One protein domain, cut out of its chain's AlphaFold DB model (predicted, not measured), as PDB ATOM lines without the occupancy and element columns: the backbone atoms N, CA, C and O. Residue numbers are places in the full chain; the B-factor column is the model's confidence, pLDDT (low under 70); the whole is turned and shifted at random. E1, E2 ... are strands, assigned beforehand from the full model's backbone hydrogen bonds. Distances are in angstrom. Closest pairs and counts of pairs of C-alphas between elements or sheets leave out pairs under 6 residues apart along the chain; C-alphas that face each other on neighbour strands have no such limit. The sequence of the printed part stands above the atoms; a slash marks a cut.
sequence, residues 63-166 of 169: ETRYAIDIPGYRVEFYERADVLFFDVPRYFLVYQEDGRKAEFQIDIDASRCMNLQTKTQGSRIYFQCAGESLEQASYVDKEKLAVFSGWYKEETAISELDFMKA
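AT A GLANCE: This is residues 63 to 166 of the 169 residues of an uncharacterized protein of Calothrix parasitica NIES-267 (UniProt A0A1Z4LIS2). Two antiparallel sheets lie face to face as a sandwich, E1 to E4 in one and E5 to E9 in the other, with their strands nearly aligned and both sheets twisted. The chain completes the first sheet strand by strand, crosses over once after E4, completes the second sheet in the same way, and then returns after E9 to the E4 edge of the first sheet. The printed part has 104 residues, with no named helix and nine named strands, E1 to E9 in order along the chain; the class is all strand. The sheet orders are E1 - E2 - E3 - E4 and E5 - E6 - E7 - E8 - E9. The whole is compact, with a radius of gyration of the C-alphas of 13.2 A and spans of 35 by 33 by 21 A.

HOW THE PARTS SIT: The first sheet is a meander, each strand the antiparallel neighbour of the one before: E1, residues 63 to 70, E2, residues 73 to 81, E3, residues 90 to 96, and E4, residues 100 to 105. E1 and E2 form a hairpin at 168 degrees between their directions, with N 68 and O 75 within hydrogen-bond range at 2.8 A. E2 and E3 form a hairpin at 153 degrees, with N 76 and O 93 at 2.8 A. E3 and E4 form a hairpin at 157 degrees, with N 94 and O 102 at 2.8 A. E1 and E4 are the edge strands of this twisted sheet. The second sheet is a meander too: E5, residues 116 to 121, E6, residues 124 to 129, E7, residues 138 to 141, E8, residues 146 to 149, and E9, residues 154 to 157. Its hairpins are E5 and E6 with N 119 and O 126 at 2.9 A, E6 and E7 with N 127 and O 138 at 2.7 A, E7 and E8 with N 141 and O 146 at 2.9 A, and E8 and E9 with N 147 and O 156 at 2.9 A. E5 and E9 are its edge strands, and it is twisted, with C-alphas up to 4.1 A off its best plane. The two sheets make a sandwich, two sheets face to face, with 30 pairs of C-alphas within 10 A; the parts that face each other are 10.1 A centre to centre, and the strands of the one stand at 8 degrees to those of the other. The closest C-alphas of E2 and E7 are those of Val 75 and Val 140, 8.0 A apart; those of E3 and E8 are Phe 92 and Val 147, 7.9 A; those of E4 and E8 are Gln 105 and Ser 149, 7.8 A. E1 and E5 are apart, and so are E4 and E9. Residues 164 to 165 pair antiparallel with residues 100 to 101 of E4.

IN THESE COORDINATES: E1 begins at C-alpha 63 (27.244, 53.260, 0.265) and is 22.5 A from first to last C-alpha; E2, the longest strand by residues, is 25.5 A. E3 is 19.7 A and E4 16.8 A. E5 begins at C-alpha 116 (24.243, 43.790, -6.599) and is 16.3 A; E6 is 16.0 A. E7, E8 and E9 have 4 residues each, and E9 ends at C-alpha 157 (45.489, 45.666, -16.685).

THE WHOLE: The C-alphas of Leu 84 and Glu 143 are the two farthest apart, at 38.7 A. The printed part has no cut and no long link; the link from E4 to E5, 10 residues, is short but not tight. Mean pLDDT of the printed part is 82.1, and it is under 70 in residues 63 to 64, 81 to 88 and 108 to 114.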
ATOM      1  N   GLU A  63      25.887  53.483   0.728       65.94
ATOM      2  CA  GLU A  63      27.244  53.260   0.265       65.94
ATOM      3  C   GLU A  63      27.553  51.769   0.364       65.94
ATOM      4  O   GLU A  63      27.589  51.199   1.458       65.94
ATOM      5  N   THR A  64      27.775  51.143  -0.786       65.19
ATOM      6  CA  THR A  64      28.167  49.737  -0.858       65.19
ATOM      7  C   THR A  64      29.655  49.680  -1.162       65.19
ATOM      8  O   THR A  64      30.107  50.184  -2.192       65.19
ATOM      9  N   ARG A  65      30.430  49.068  -0.259       70.56
ATOM     10  CA  ARG A  65      31.871  48.863  -0.434       70.56
ATOM     11  C   ARG A  65      32.208  47.383  -0.352       70.56
ATOM     12  O   ARG A  65      31.942  46.741   0.662       70.56
ATOM     13  N   TYR A  66      32.852  46.866  -1.392       77.94
ATOM     14  CA  TYR A  66      33.437  45.527  -1.392       77.94
ATOM     15  C   TYR A  66      34.921  45.638  -1.707       77.94
ATOM     16  O   TYR A  66      35.276  46.122  -2.772       77.94
ATOM     17  N   ALA A  67      35.779  45.181  -0.799       85.81
ATOM     18  CA  ALA A  67      37.227  45.210  -0.977       85.81
ATOM     19  C   ALA A  67      37.778  43.812  -1.281       85.81
ATOM     20  O   ALA A  67      37.321  42.813  -0.721       85.81
ATOM     21  N   ILE A  68      38.770  43.752  -2.163       85.31
ATOM     22  CA  ILE A  68      39.471  42.545  -2.585       85.31
ATOM     23  C   ILE A  68      40.964  42.852  -2.601       85.31
ATOM     24  O   ILE A  68      41.414  43.733  -3.331       85.31
ATOM     25  N   ASP A  69      41.737  42.063  -1.866       88.44
ATOM     26  CA  ASP A  69      43.192  42.121  -1.939       88.44
ATOM     27  C   ASP A  69      43.713  41.171  -3.029       88.44
ATOM     28  O   ASP A  69      43.272  40.018  -3.156       88.44
ATOM     29  N   ILE A  70      44.659  41.672  -3.820       87.94
ATOM     30  CA  ILE A  70      45.422  40.938  -4.833       87.94
ATOM     31  C   ILE A  70      46.912  41.295  -4.699       87.94
ATOM     32  O   ILE A  70      47.252  42.272  -4.035       87.94
ATOM     33  N   PRO A  71      47.841  40.523  -5.283       88.31
ATOM     34  CA  PRO A  71      49.268  40.807  -5.136       88.31
ATOM     35  C   PRO A  71      49.638  42.233  -5.581       88.31
ATOM     36  O   PRO A  71      49.477  42.576  -6.749       88.31
ATOM     37  N   GLY A  72      50.133  43.049  -4.645       89.00
ATOM     38  CA  GLY A  72      50.568  44.431  -4.879       89.00
ATOM     39  C   GLY A  72      49.452  45.480  -4.969       89.00
ATOM     40  O   GLY A  72      49.766  46.665  -5.108       89.00
ATOM     41  N   TYR A  73      48.173  45.083  -4.881       91.81
ATOM     42  CA  TYR A  73      47.045  46.010  -4.990       91.81
ATOM     43  C   TYR A  73      45.856  45.633  -4.104       91.81
ATOM     44  O   TYR A  73      45.582  44.466  -3.828       91.81
ATOM     45  N   ARG A  74      45.061  46.637  -3.749       92.31
ATOM     46  CA  ARG A  74      43.737  46.462  -3.150       92.31
ATOM     47  C   ARG A  74      42.695  47.073  -4.068       92.31
ATOM     48  O   ARG A  74      42.787  48.248  -4.397       92.31
ATOM     49  N   VAL A  75      41.711  46.288  -4.480       91.06
ATOM     50  CA  VAL A  75      40.623  46.743  -5.349       91.06
ATOM     51  C   VAL A  75      39.354  46.865  -4.526       91.06
ATOM     52  O   VAL A  75      38.929  45.907  -3.887       91.06
ATOM     53  N   GLU A  76      38.733  48.034  -4.540       91.00
ATOM     54  CA  GLU A  76      37.456  48.293  -3.893       91.00
ATOM     55  C   GLU A  76      36.402  48.606  -4.950       91.00
ATOM     56  O   GLU A  76      36.544  49.549  -5.722       91.00
ATOM     57  N   PHE A  77      35.329  47.824  -4.978       87.69
ATOM     58  CA  PHE A  77      34.116  48.219  -5.671       87.69
ATOM     59  C   PHE A  77      33.397  49.267  -4.831       87.69
ATOM     60  O   PHE A  77      33.150  49.053  -3.637       87.69
ATOM     61  N   TYR A  78      33.057  50.371  -5.481       85.19
ATOM     62  CA  TYR A  78      32.394  51.493  -4.859       85.19
ATOM     63  C   TYR A  78      31.113  51.846  -5.605       85.19
ATOM     64  O   TYR A  78      31.114  52.068  -6.816       85.19
ATOM     65  N   GLU A  79      30.032  51.944  -4.842       77.88
ATOM     66  CA  GLU A  79      28.739  52.434  -5.293       77.88
ATOM     67  C   GLU A  79      28.233  53.461  -4.280       77.88
ATOM     68  O   GLU A  79      28.078  53.155  -3.094       77.88
ATOM     69  N   ARG A  80      27.972  54.684  -4.753       71.00
ATOM     70  CA  ARG A  80      27.359  55.746  -3.950       71.00
ATOM     71  C   ARG A  80      26.036  56.143  -4.570       71.00
ATOM     72  O   ARG A  80      26.002  56.898  -5.538       71.00
ATOM     73  N   ALA A  81      24.958  55.658  -3.971       62.88
ATOM     74  CA  ALA A  81      23.620  56.115  -4.296       62.88
ATOM     75  C   ALA A  81      23.337  57.402  -3.514       62.88
ATOM     76  O   ALA A  81      23.153  57.365  -2.296       62.88
ATOM     77  N   ASP A  82      23.321  58.542  -4.206       57.88
ATOM     78  CA  ASP A  82      22.780  59.789  -3.666       57.88
ATOM     79  C   ASP A  82      21.335  59.945  -4.149       57.88
ATOM     80  O   ASP A  82      21.046  59.877  -5.341       57.88
ATOM     81  N   VAL A  83      20.407  60.142  -3.215       51.50
ATOM     82  CA  VAL A  83      18.955  60.151  -3.457       51.50
ATOM     83  C   VAL A  83      18.527  61.276  -4.408       51.50
ATOM     84  O   VAL A  83      17.456  61.211  -5.012       51.50
ATOM     85  N   LEU A  84      19.353  62.315  -4.551       51.78
ATOM     86  CA  LEU A  84      19.090  63.443  -5.445       51.78
ATOM     87  C   LEU A  84      19.529  63.200  -6.894       51.78
ATOM     88  O   LEU A  84      19.064  63.913  -7.785       51.78
ATOM     89  N   PHE A  85      20.386  62.209  -7.148       52.34
ATOM     90  CA  PHE A  85      20.986  61.984  -8.458       52.34
ATOM     91  C   PHE A  85      20.591  60.604  -8.990       52.34
ATOM     92  O   PHE A  85      20.892  59.572  -8.406       52.34
ATOM     93  N   PHE A  86      19.893  60.593 -10.130       52.25
ATOM     94  CA  PHE A  86      19.461  59.365 -10.814       52.25
ATOM     95  C   PHE A  86      20.621  58.558 -11.413       52.25
ATOM     96  O   PHE A  86      20.401  57.440 -11.872       52.25
ATOM     97  N   ASP A  87      21.823  59.131 -11.424       59.47
ATOM     98  CA  ASP A  87      23.033  58.494 -11.913       59.47
ATOM     99  C   ASP A  87      23.878  58.080 -10.706       59.47
ATOM    100  O   ASP A  87      24.351  58.925  -9.943       59.47
ATOM    101  N   VAL A  88      23.984  56.769 -10.486       67.50
ATOM    102  CA  VAL A  88      24.744  56.184  -9.381       67.50
ATOM    103  C   VAL A  88      26.106  55.801  -9.948       67.50
ATOM    104  O   VAL A  88      26.206  54.763 -10.609       67.50
ATOM    105  N   PRO A  89      27.159  56.611  -9.735       71.06
ATOM    106  CA  PRO A  89      28.472  56.271 -10.244       71.06
ATOM    107  C   PRO A  89      28.957  54.987  -9.571       71.06
ATOM    108  O   PRO A  89      28.896  54.831  -8.346       71.06
ATOM    109  N   ARG A  90      29.437  54.068 -10.404       81.44
ATOM    110  CA  ARG A  90      30.031  52.799  -9.997       81.44
ATOM    111  C   ARG A  90      31.445  52.755 -10.533       81.44
ATOM    112  O   ARG A  90      31.674  53.006 -11.714       81.44
ATOM    113  N   TYR A  91      32.398  52.462  -9.665       87.25
ATOM    114  CA  TYR A  91      33.803  52.425 -10.043       87.25
ATOM    115  C   TYR A  91      34.572  51.397  -9.220       87.25
ATOM    116  O   TYR A  91      34.202  51.066  -8.089       87.25
ATOM    117  N   PHE A  92      35.659  50.892  -9.799       90.38
ATOM    118  CA  PHE A  92      36.698  50.206  -9.050       90.38
ATOM    119  C   PHE A  92      37.731  51.244  -8.618       90.38
ATOM    120  O   PHE A  92      38.332  51.917  -9.453       90.38
ATOM    121  N   LEU A  93      37.956  51.359  -7.314       92.19
ATOM    122  CA  LEU A  93      39.133  52.027  -6.775       92.19
ATOM    123  C   LEU A  93      40.240  51.000  -6.624       92.19
ATOM    124  O   LEU A  93      40.083  50.023  -5.895       92.19
ATOM    125  N   VAL A  94      41.364  51.227  -7.284       92.94
ATOM    126  CA  VAL A  94      42.524  50.348  -7.195       92.94
ATOM    127  C   VAL A  94      43.636  51.071  -6.463       92.94
ATOM    128  O   VAL A  94      44.135  52.087  -6.931       92.94
ATOM    129  N   TYR A  95      44.019  50.553  -5.307       93.50
ATOM    130  CA  TYR A  95      45.052  51.108  -4.448       93.50
ATOM    131  C   TYR A  95      46.346  50.322  -4.597       93.50
ATOM    132  O   TYR A  95      46.332  49.091  -4.593       93.50
ATOM    133  N   GLN A  96      47.461  51.037  -4.667       92.19
ATOM    134  CA  GLN A  96      48.804  50.487  -4.521       92.19
ATOM    135  C   GLN A  96      49.254  50.528  -3.057       92.19
ATOM    136  O   GLN A  96      48.771  51.333  -2.258       92.19
ATOM    137  N   GLU A  97      50.237  49.695  -2.713       87.88
ATOM    138  CA  GLU A  97      50.843  49.666  -1.371       87.88
ATOM    139  C   GLU A  97      51.496  51.001  -0.969       87.88
ATOM    140  O   GLU A  97      51.586  51.323   0.214       87.88
ATOM    141  N   ASP A  98      51.916  51.809  -1.947       87.62
ATOM    142  CA  ASP A  98      52.499  53.138  -1.728       87.62
ATOM    143  C   ASP A  98      51.455  54.247  -1.477       87.62
ATOM    144  O   ASP A  98      51.808  55.420  -1.313       87.62
ATOM    145  N   GLY A  99      50.169  53.882  -1.427       86.69
ATOM    146  CA  GLY A  99      49.058  54.786  -1.152       86.69
ATOM    147  C   GLY A  99      48.564  55.576  -2.363       86.69
ATOM    148  O   GLY A  99      47.748  56.486  -2.197       86.69
ATOM    149  N   ARG A 100      49.027  55.276  -3.581       91.00
ATOM    150  CA  ARG A 100      48.391  55.795  -4.798       91.00
ATOM    151  C   ARG A 100      47.098  55.042  -5.102       91.00
ATOM    152  O   ARG A 100      46.961  53.868  -4.763       91.00
ATOM    153  N   LYS A 101      46.155  55.723  -5.750       93.94
ATOM    154  CA  LYS A 101      44.877  55.163  -6.192       93.94
ATOM    155  C   LYS A 101      44.635  55.460  -7.667       93.94
ATOM    156  O   LYS A 101      44.954  56.551  -8.130       93.94
ATOM    157  N   ALA A 102      44.029  54.517  -8.365       93.00
ATOM    158  CA  ALA A 102      43.428  54.723  -9.670       93.00
ATOM    159  C   ALA A 102      41.923  54.464  -9.582       93.00
ATOM    160  O   ALA A 102      41.471  53.646  -8.776       93.00
ATOM    161  N   GLU A 103      41.155  55.166 -10.402       92.00
ATOM    162  CA  GLU A 103      39.714  54.979 -10.526       92.00
ATOM    163  C   GLU A 103      39.418  54.404 -11.906       92.00
ATOM    164  O   GLU A 103      39.874  54.933 -12.918       92.00
ATOM    165  N   PHE A 104      38.669  53.308 -11.941       90.31
ATOM    166  CA  PHE A 104      38.206  52.691 -13.172       90.31
ATOM    167  C   PHE A 104      36.682  52.707 -13.182       90.31
ATOM    168  O   PHE A 104      36.043  52.044 -12.358       90.31
ATOM    169  N   GLN A 105      36.101  53.489 -14.089       87.00
ATOM    170  CA  GLN A 105      34.657  53.618 -14.194       87.00
ATOM    171  C   GLN A 105      34.046  52.294 -14.654       87.00
ATOM    172  O   GLN A 105      34.521  51.649 -15.585       87.00
ATOM    173  N   ILE A 106      32.969  51.891 -13.992       83.06
ATOM    174  CA  ILE A 106      32.234  50.687 -14.333       83.06
ATOM    175  C   ILE A 106      30.878  51.111 -14.866       83.06
ATOM    176  O   ILE A 106      30.095  51.748 -14.165       83.06
ATOM    177  N   ASP A 107      30.562  50.669 -16.072       72.12
ATOM    178  CA  ASP A 107      29.186  50.680 -16.530       72.12
ATOM    179  C   ASP A 107      28.487  49.392 -16.096       72.12
ATOM    180  O   ASP A 107      28.824  48.285 -16.521       72.12
ATOM    181  N   ILE A 108      27.565  49.555 -15.156       67.81
ATOM    182  CA  ILE A 108      26.518  48.597 -14.831       67.81
ATOM    183  C   ILE A 108      25.263  49.449 -14.839       67.81
ATOM    184  O   ILE A 108      25.208  50.379 -14.035       67.81
ATOM    185  N   ASP A 109      24.271  49.123 -15.674       66.19
ATOM    186  CA  ASP A 109      23.008  49.866 -15.752       66.19
ATOM    187  C   ASP A 109      22.380  50.005 -14.349       66.19
ATOM    188  O   ASP A 109      21.699  49.110 -13.831       66.19
ATOM    189  N   ALA A 110      22.657  51.139 -13.703       58.19
ATOM    190  CA  ALA A 110      22.296  51.396 -12.317       58.19
ATOM    191  C   ALA A 110      20.779  51.440 -12.144       58.19
ATOM    192  O   ALA A 110      20.263  51.062 -11.093       58.19
ATOM    193  N   SER A 111      20.057  51.791 -13.212       57.09
ATOM    194  CA  SER A 111      18.597  51.809 -13.229       57.09
ATOM    195  C   SER A 111      17.980  50.406 -13.170       57.09
ATOM    196  O   SER A 111      16.850  50.254 -12.703       57.09
ATOM    197  N   ARG A 112      18.719  49.372 -13.597       60.56
ATOM    198  CA  ARG A 112      18.266  47.967 -13.596       60.56
ATOM    199  C   ARG A 112      18.793  47.158 -12.421       60.56
ATOM    200  O   ARG A 112      18.275  46.083 -12.122       60.56
ATOM    201  N   CYS A 113      19.802  47.671 -11.731       68.69
ATOM    202  CA  CYS A 113      20.584  46.896 -10.789       68.69
ATOM    203  C   CYS A 113      20.274  47.249  -9.334       68.69
ATOM    204  O   CYS A 113      21.072  47.902  -8.664       68.69
ATOM    205  N   MET A 114      19.115  46.803  -8.841       64.44
ATOM    206  CA  MET A 114      18.693  47.054  -7.451       64.44
ATOM    207  C   MET A 114      19.333  46.114  -6.423       64.44
ATOM    208  O   MET A 114      19.259  46.368  -5.224       64.44
ATOM    209  N   ASN A 115      19.905  44.995  -6.867       72.38
ATOM    210  CA  ASN A 115      20.503  44.001  -5.985       72.38
ATOM    211  C   ASN A 115      21.812  43.510  -6.596       72.38
ATOM    212  O   ASN A 115      21.818  42.596  -7.426       72.38
ATOM    213  N   LEU A 116      22.899  44.176  -6.212       77.44
ATOM    214  CA  LEU A 116      24.243  43.790  -6.599       77.44
ATOM    215  C   LEU A 116      24.632  42.498  -5.880       77.44
ATOM    216  O   LEU A 116      24.500  42.371  -4.663       77.44
ATOM    217  N   GLN A 117      25.150  41.544  -6.638       82.56
ATOM    218  CA  GLN A 117      25.671  40.289  -6.131       82.56
ATOM    219  C   GLN A 117      27.131  40.131  -6.519       82.56
ATOM    220  O   GLN A 117      27.540  40.400  -7.650       82.56
ATOM    221  N   THR A 118      27.898  39.613  -5.569       85.38
ATOM    222  CA  THR A 118      29.274  39.191  -5.791       85.38
ATOM    223  C   THR A 118      29.315  37.686  -6.012       85.38
ATOM    224  O   THR A 118      28.819  36.928  -5.172       85.38
ATOM    225  N   LYS A 119      29.933  37.232  -7.102       88.75
ATOM    226  CA  LYS A 119      30.145  35.803  -7.366       88.75
ATOM    227  C   LYS A 119      31.603  35.532  -7.695       88.75
ATOM    228  O   LYS A 119      32.186  36.191  -8.545       88.75
ATOM    229  N   THR A 120      32.177  34.521  -7.057       89.62
ATOM    230  CA  THR A 120      33.557  34.098  -7.315       89.62
ATOM    231  C   THR A 120      33.567  32.874  -8.224       89.62
ATOM    232  O   THR A 120      32.853  31.906  -7.964       89.62
ATOM    233  N   GLN A 121      34.384  32.899  -9.277       90.44
ATOM    234  CA  GLN A 121      34.614  31.748 -10.150       90.44
ATOM    235  C   GLN A 121      36.063  31.753 -10.650       90.44
ATOM    236  O   GLN A 121      36.466  32.625 -11.417       90.44
ATOM    237  N   GLY A 122      36.840  30.756 -10.223       90.88
ATOM    238  CA  GLY A 122      38.272  30.690 -10.519       90.88
ATOM    239  C   GLY A 122      39.021  31.886  -9.927       90.88
ATOM    240  O   GLY A 122      38.812  32.234  -8.764       90.88
ATOM    241  N   SER A 123      39.854  32.534 -10.740       90.38
ATOM    242  CA  SER A 123      40.593  33.748 -10.377       90.38
ATOM    243  C   SER A 123      39.734  35.015 -10.357       90.38
ATOM    244  O   SER A 123      40.221  36.073  -9.963       90.38
ATOM    245  N   ARG A 124      38.469  34.940 -10.786       92.19
ATOM    246  CA  ARG A 124      37.626  36.114 -11.022       92.19
ATOM    247  C   ARG A 124      36.596  36.314  -9.928       92.19
ATOM    248  O   ARG A 124      35.940  35.366  -9.487       92.19
ATOM    249  N   ILE A 125      36.419  37.571  -9.540       90.56
ATOM    250  CA  ILE A 125      35.305  38.020  -8.709       90.56
ATOM    251  C   ILE A 125      34.434  38.938  -9.552       90.56
ATOM    252  O   ILE A 125      34.877  40.001  -9.978       90.56
ATOM    253  N   TYR A 126      33.207  38.495  -9.783       90.00
ATOM    254  CA  TYR A 126      32.202  39.170 -10.587       90.00
ATOM    255  C   TYR A 126      31.274  40.000  -9.706       90.00
ATOM    256  O   TYR A 126      30.869  39.556  -8.630       90.00
ATOM    257  N   PHE A 127      30.900  41.160 -10.223       87.69
ATOM    258  CA  PHE A 127      29.929  42.104  -9.699       87.69
ATOM    259  C   PHE A 127      28.814  42.217 -10.734       87.69
ATOM    260  O   PHE A 127      29.022  42.734 -11.833       87.69
ATOM    261  N   GLN A 128      27.649  41.667 -10.405       85.69
ATOM    262  CA  GLN A 128      26.522  41.559 -11.329       85.69
ATOM    263  C   GLN A 128      25.205  41.837 -10.626       85.69
ATOM    264  O   GLN A 128      25.096  41.681  -9.409       85.69
ATOM    265  N   CYS A 129      24.181  42.178 -11.391       80.06
ATOM    266  CA  CYS A 129      22.843  42.327 -10.846       80.06
ATOM    267  C   CYS A 129      22.185  40.954 -10.686       80.06
ATOM    268  O   CYS A 129      22.446  40.014 -11.442       80.06
ATOM    269  N   ALA A 130      21.328  40.813  -9.678       79.94
ATOM    270  CA  ALA A 130      20.591  39.577  -9.458       79.94
ATOM    271  C   ALA A 130      19.799  39.170 -10.717       79.94
ATOM    272  O   ALA A 130      18.957  39.922 -11.202       79.94
ATOM    273  N   GLY A 131      20.049  37.956 -11.218       76.94
ATOM    274  CA  GLY A 131      19.380  37.408 -12.403       76.94
ATOM    275  C   GLY A 131      20.083  37.682 -13.737       76.94
ATOM    276  O   GLY A 131      19.655  37.129 -14.748       76.94
ATOM    277  N   GLU A 132      21.163  38.466 -13.751       77.88
ATOM    278  CA  GLU A 132      21.984  38.661 -14.950       77.88
ATOM    279  C   GLU A 132      22.993  37.526 -15.163       77.88
ATOM    280  O   GLU A 132      23.352  36.773 -14.250       77.88
ATOM    281  N   SER A 133      23.425  37.387 -16.418       79.25
ATOM    282  CA  SER A 133      24.473  36.441 -16.800       79.25
ATOM    283  C   SER A 133      25.862  36.989 -16.462       79.25
ATOM    284  O   SER A 133      26.088  38.196 -16.487       79.25
ATOM    285  N   LEU A 134      26.829  36.094 -16.237       76.44
ATOM    286  CA  LEU A 134      28.220  36.487 -15.969       76.44
ATOM    287  C   LEU A 134      28.884  37.226 -17.141       76.44
ATOM    288  O   LEU A 134      29.861  37.932 -16.934       76.44
ATOM    289  N   GLU A 135      28.361  37.086 -18.359       71.75
ATOM    290  CA  GLU A 135      28.856  37.808 -19.538       71.75
ATOM    291  C   GLU A 135      28.529  39.309 -19.496       71.75
ATOM    292  O   GLU A 135      29.143  40.090 -20.217       71.75
ATOM    293  N   GLN A 136      27.576  39.711 -18.649       73.00
ATOM    294  CA  GLN A 136      27.164  41.102 -18.432       73.00
ATOM    295  C   GLN A 136      27.757  41.688 -17.142       73.00
ATOM    296  O   GLN A 136      27.505  42.842 -16.804       73.00
ATOM    297  N   ALA A 137      28.547  40.894 -16.420       84.56
ATOM    298  CA  ALA A 137      29.119  41.258 -15.141       84.56
ATOM    299  C   ALA A 137      30.457  41.983 -15.306       84.56
ATOM    300  O   ALA A 137      31.300  41.599 -16.120       84.56
ATOM    301  N   SER A 138      30.692  42.969 -14.450       90.62
ATOM    302  CA  SER A 138      32.021  43.554 -14.272       90.62
ATOM    303  C   SER A 138      32.834  42.669 -13.335       90.62
ATOM    304  O   SER A 138      32.269  42.052 -12.431       90.62
ATOM    305  N   TYR A 139      34.147  42.557 -13.520       91.94
ATOM    306  CA  TYR A 139      34.950  41.662 -12.684       91.94
ATOM    307  C   TYR A 139      36.357  42.164 -12.408       91.94
ATOM    308  O   TYR A 139      36.900  43.003 -13.120       91.94
ATOM    309  N   VAL A 140      36.954  41.571 -11.377       93.12
ATOM    310  CA  VAL A 140      38.385  41.654 -11.078       93.12
ATOM    311  C   VAL A 140      38.987  40.263 -11.249       93.12
ATOM    312  O   VAL A 140      38.493  39.304 -10.650       93.12
ATOM    313  N   ASP A 141      40.037  40.139 -12.058       93.81
ATOM    314  CA  ASP A 141      40.781  38.894 -12.276       93.81
ATOM    315  C   ASP A 141      42.096  38.928 -11.490       93.81
ATOM    316  O   ASP A 141      43.010  39.696 -11.800       93.81
ATOM    317  N   LYS A 142      42.187  38.093 -10.450       90.94
ATOM    318  CA  LYS A 142      43.316  38.077  -9.513       90.94
ATOM    319  C   LYS A 142      44.613  37.560 -10.125       90.94
ATOM    320  O   LYS A 142      45.683  37.943  -9.667       90.94
ATOM    321  N   GLU A 143      44.524  36.672 -11.111       91.38
ATOM    322  CA  GLU A 143      45.705  36.068 -11.741       91.38
ATOM    323  C   GLU A 143      46.251  36.963 -12.847       91.38
ATOM    324  O   GLU A 143      47.463  37.116 -12.980       91.38
ATOM    325  N   LYS A 144      45.354  37.589 -13.613       93.06
ATOM    326  CA  LYS A 144      45.734  38.522 -14.677       93.06
ATOM    327  C   LYS A 144      46.035  39.932 -14.178       93.06
ATOM    328  O   LYS A 144      46.538  40.732 -14.958       93.06
ATOM    329  N   LEU A 145      45.714  40.233 -12.916       93.38
ATOM    330  CA  LEU A 145      45.771  41.582 -12.349       93.38
ATOM    331  C   LEU A 145      45.007  42.574 -13.240       93.38
ATOM    332  O   LEU A 145      45.558  43.583 -13.664       93.38
ATOM    333  N   ALA A 146      43.752  42.258 -13.563       93.50
ATOM    334  CA  ALA A 146      42.943  43.032 -14.503       93.50
ATOM    335  C   ALA A 146      41.566  43.376 -13.929       93.50
ATOM    336  O   ALA A 146      41.000  42.617 -13.135       93.50
ATOM    337  N   VAL A 147      41.025  44.508 -14.371       93.06
ATOM    338  CA  VAL A 147      39.638  44.920 -14.141       93.06
ATOM    339  C   VAL A 147      38.880  44.901 -15.463       93.06
ATOM    340  O   VAL A 147      39.455  45.176 -16.515       93.06
ATOM    341  N   PHE A 148      37.600  44.547 -15.415       92.31
ATOM    342  CA  PHE A 148      36.734  44.473 -16.586       92.31
ATOM    343  C   PHE A 148      35.401  45.177 -16.345       92.31
ATOM    344  O   PHE A 148      34.744  44.923 -15.330       92.31
ATOM    345  N   SER A 149      34.980  46.005 -17.304       88.69
ATOM    346  CA  SER A 149      33.632  46.576 -17.366       88.69
ATOM    347  C   SER A 149      32.727  45.734 -18.267       88.69
ATOM    348  O   SER A 149      32.965  45.625 -19.470       88.69
ATOM    349  N   GLY A 150      31.650  45.186 -17.692       81.75
ATOM    350  CA  GLY A 150      30.697  44.319 -18.393       81.75
ATOM    351  C   GLY A 150      30.048  44.946 -19.631       81.75
ATOM    352  O   GLY A 150      29.920  44.287 -20.663       81.75
ATOM    353  N   TRP A 151      29.666  46.222 -19.555       73.00
ATOM    354  CA  TRP A 151      28.897  46.891 -20.612       73.00
ATOM    355  C   TRP A 151      29.762  47.473 -21.732       73.00
ATOM    356  O   TRP A 151      29.472  47.239 -22.907       73.00
ATOM    357  N   TYR A 152      30.863  48.151 -21.396       72.69
ATOM    358  CA  TYR A 152      31.808  48.657 -22.400       72.69
ATOM    359  C   TYR A 152      32.757  47.581 -22.934       72.69
ATOM    360  O   TYR A 152      33.421  47.797 -23.948       72.69
ATOM    361  N   LYS A 153      32.785  46.403 -22.296       81.88
ATOM    362  CA  LYS A 153      33.699  45.296 -22.605       81.88
ATOM    363  C   LYS A 153      35.166  45.723 -22.570       81.88
ATOM    364  O   LYS A 153      35.989  45.213 -23.329       81.88
ATOM    365  N   GLU A 154      35.472  46.662 -21.688       86.00
ATOM    366  CA  GLU A 154      36.814  47.182 -21.493       86.00
ATOM    367  C   GLU A 154      37.511  46.341 -20.426       86.00
ATOM    368  O   GLU A 154      37.073  46.307 -19.277       86.00
ATOM    369  N   GLU A 155      38.554  45.614 -20.832       90.69
ATOM    370  CA  GLU A 155      39.484  44.931 -19.931       90.69
ATOM    371  C   GLU A 155      40.765  45.759 -19.870       90.69
ATOM    372  O   GLU A 155      41.376  46.036 -20.903       90.69
ATOM    373  N   THR A 156      41.179  46.138 -18.666       92.62
ATOM    374  CA  THR A 156      42.392  46.928 -18.454       92.62
ATOM    375  C   THR A 156      43.248  46.262 -17.395       92.62
ATOM    376  O   THR A 156      42.761  45.860 -16.331       92.62
ATOM    377  N   ALA A 157      44.542  46.131 -17.681       93.75
ATOM    378  CA  ALA A 157      45.489  45.666 -16.685       93.75
ATOM    379  C   ALA A 157      45.613  46.719 -15.581       93.75
ATOM    380  O   ALA A 157      45.742  47.913 -15.839       93.75
ATOM    381  N   ILE A 158      45.625  46.280 -14.329       93.62
ATOM    382  CA  ILE A 158      45.695  47.170 -13.169       93.62
ATOM    383  C   ILE A 158      46.964  48.027 -13.202       93.62
ATOM    384  O   ILE A 158      46.928  49.189 -12.816       93.62
ATOM    385  N   SER A 159      48.071  47.484 -13.706       89.19
ATOM    386  CA  SER A 159      49.333  48.212 -13.869       89.19
ATOM    387  C   SER A 159      49.284  49.343 -14.898       89.19
ATOM    388  O   SER A 159      50.175  50.187 -14.896       89.19
ATOM    389  N   GLU A 160      48.296  49.339 -15.795       92.19
ATOM    390  CA  GLU A 160      48.129  50.340 -16.856       92.19
ATOM    391  C   GLU A 160      47.196  51.485 -16.441       92.19
ATOM    392  O   GLU A 160      47.054  52.460 -17.178       92.19
ATOM    393  N   LEU A 161      46.572  51.389 -15.263       91.56
ATOM    394  CA  LEU A 161      45.703  52.434 -14.738       91.56
ATOM    395  C   LEU A 161      46.499  53.690 -14.352       91.56
ATOM    396  O   LEU A 161      47.648  53.614 -13.909       91.56
ATOM    397  N   ASP A 162      45.866  54.856 -14.476       92.00
ATOM    398  CA  ASP A 162      46.481  56.130 -14.099       92.00
ATOM    399  C   ASP A 162      46.396  56.352 -12.579       92.00
ATOM    400  O   ASP A 162      45.342  56.666 -12.019       92.00
ATOM    401  N   PHE A 163      47.519  56.135 -11.891       91.06
ATOM    402  CA  PHE A 163      47.608  56.214 -10.436       91.06
ATOM    403  C   PHE A 163      47.903  57.632  -9.954       91.06
ATOM    404  O   PHE A 163      49.007  58.161 -10.109       91.06
ATOM    405  N   MET A 164      46.945  58.198  -9.230       89.50
ATOM    406  CA  MET A 164      47.066  59.485  -8.560       89.50
ATOM    407  C   MET A 164      47.359  59.312  -7.070       89.50
ATOM    408  O   MET A 164      47.083  58.281  -6.456       89.50
ATOM    409  N   LYS A 165      47.934  60.341  -6.446       83.50
ATOM    410  CA  LYS A 165      48.151  60.350  -4.996       83.50
ATOM    411  C   LYS A 165      46.787  60.328  -4.300       83.50
ATOM    412  O   LYS A 165      45.943  61.158  -4.625       83.50
ATOM    413  N   ALA A 166      46.551  59.397  -3.371       71.94
ATOM    414  CA  ALA A 166      45.288  59.396  -2.643       71.94
ATOM    415  C   ALA A 166      45.168  60.681  -1.811       71.94
ATOM    416  O   ALA A 166      46.084  61.030  -1.058       71.94
TER     417      ALA A 166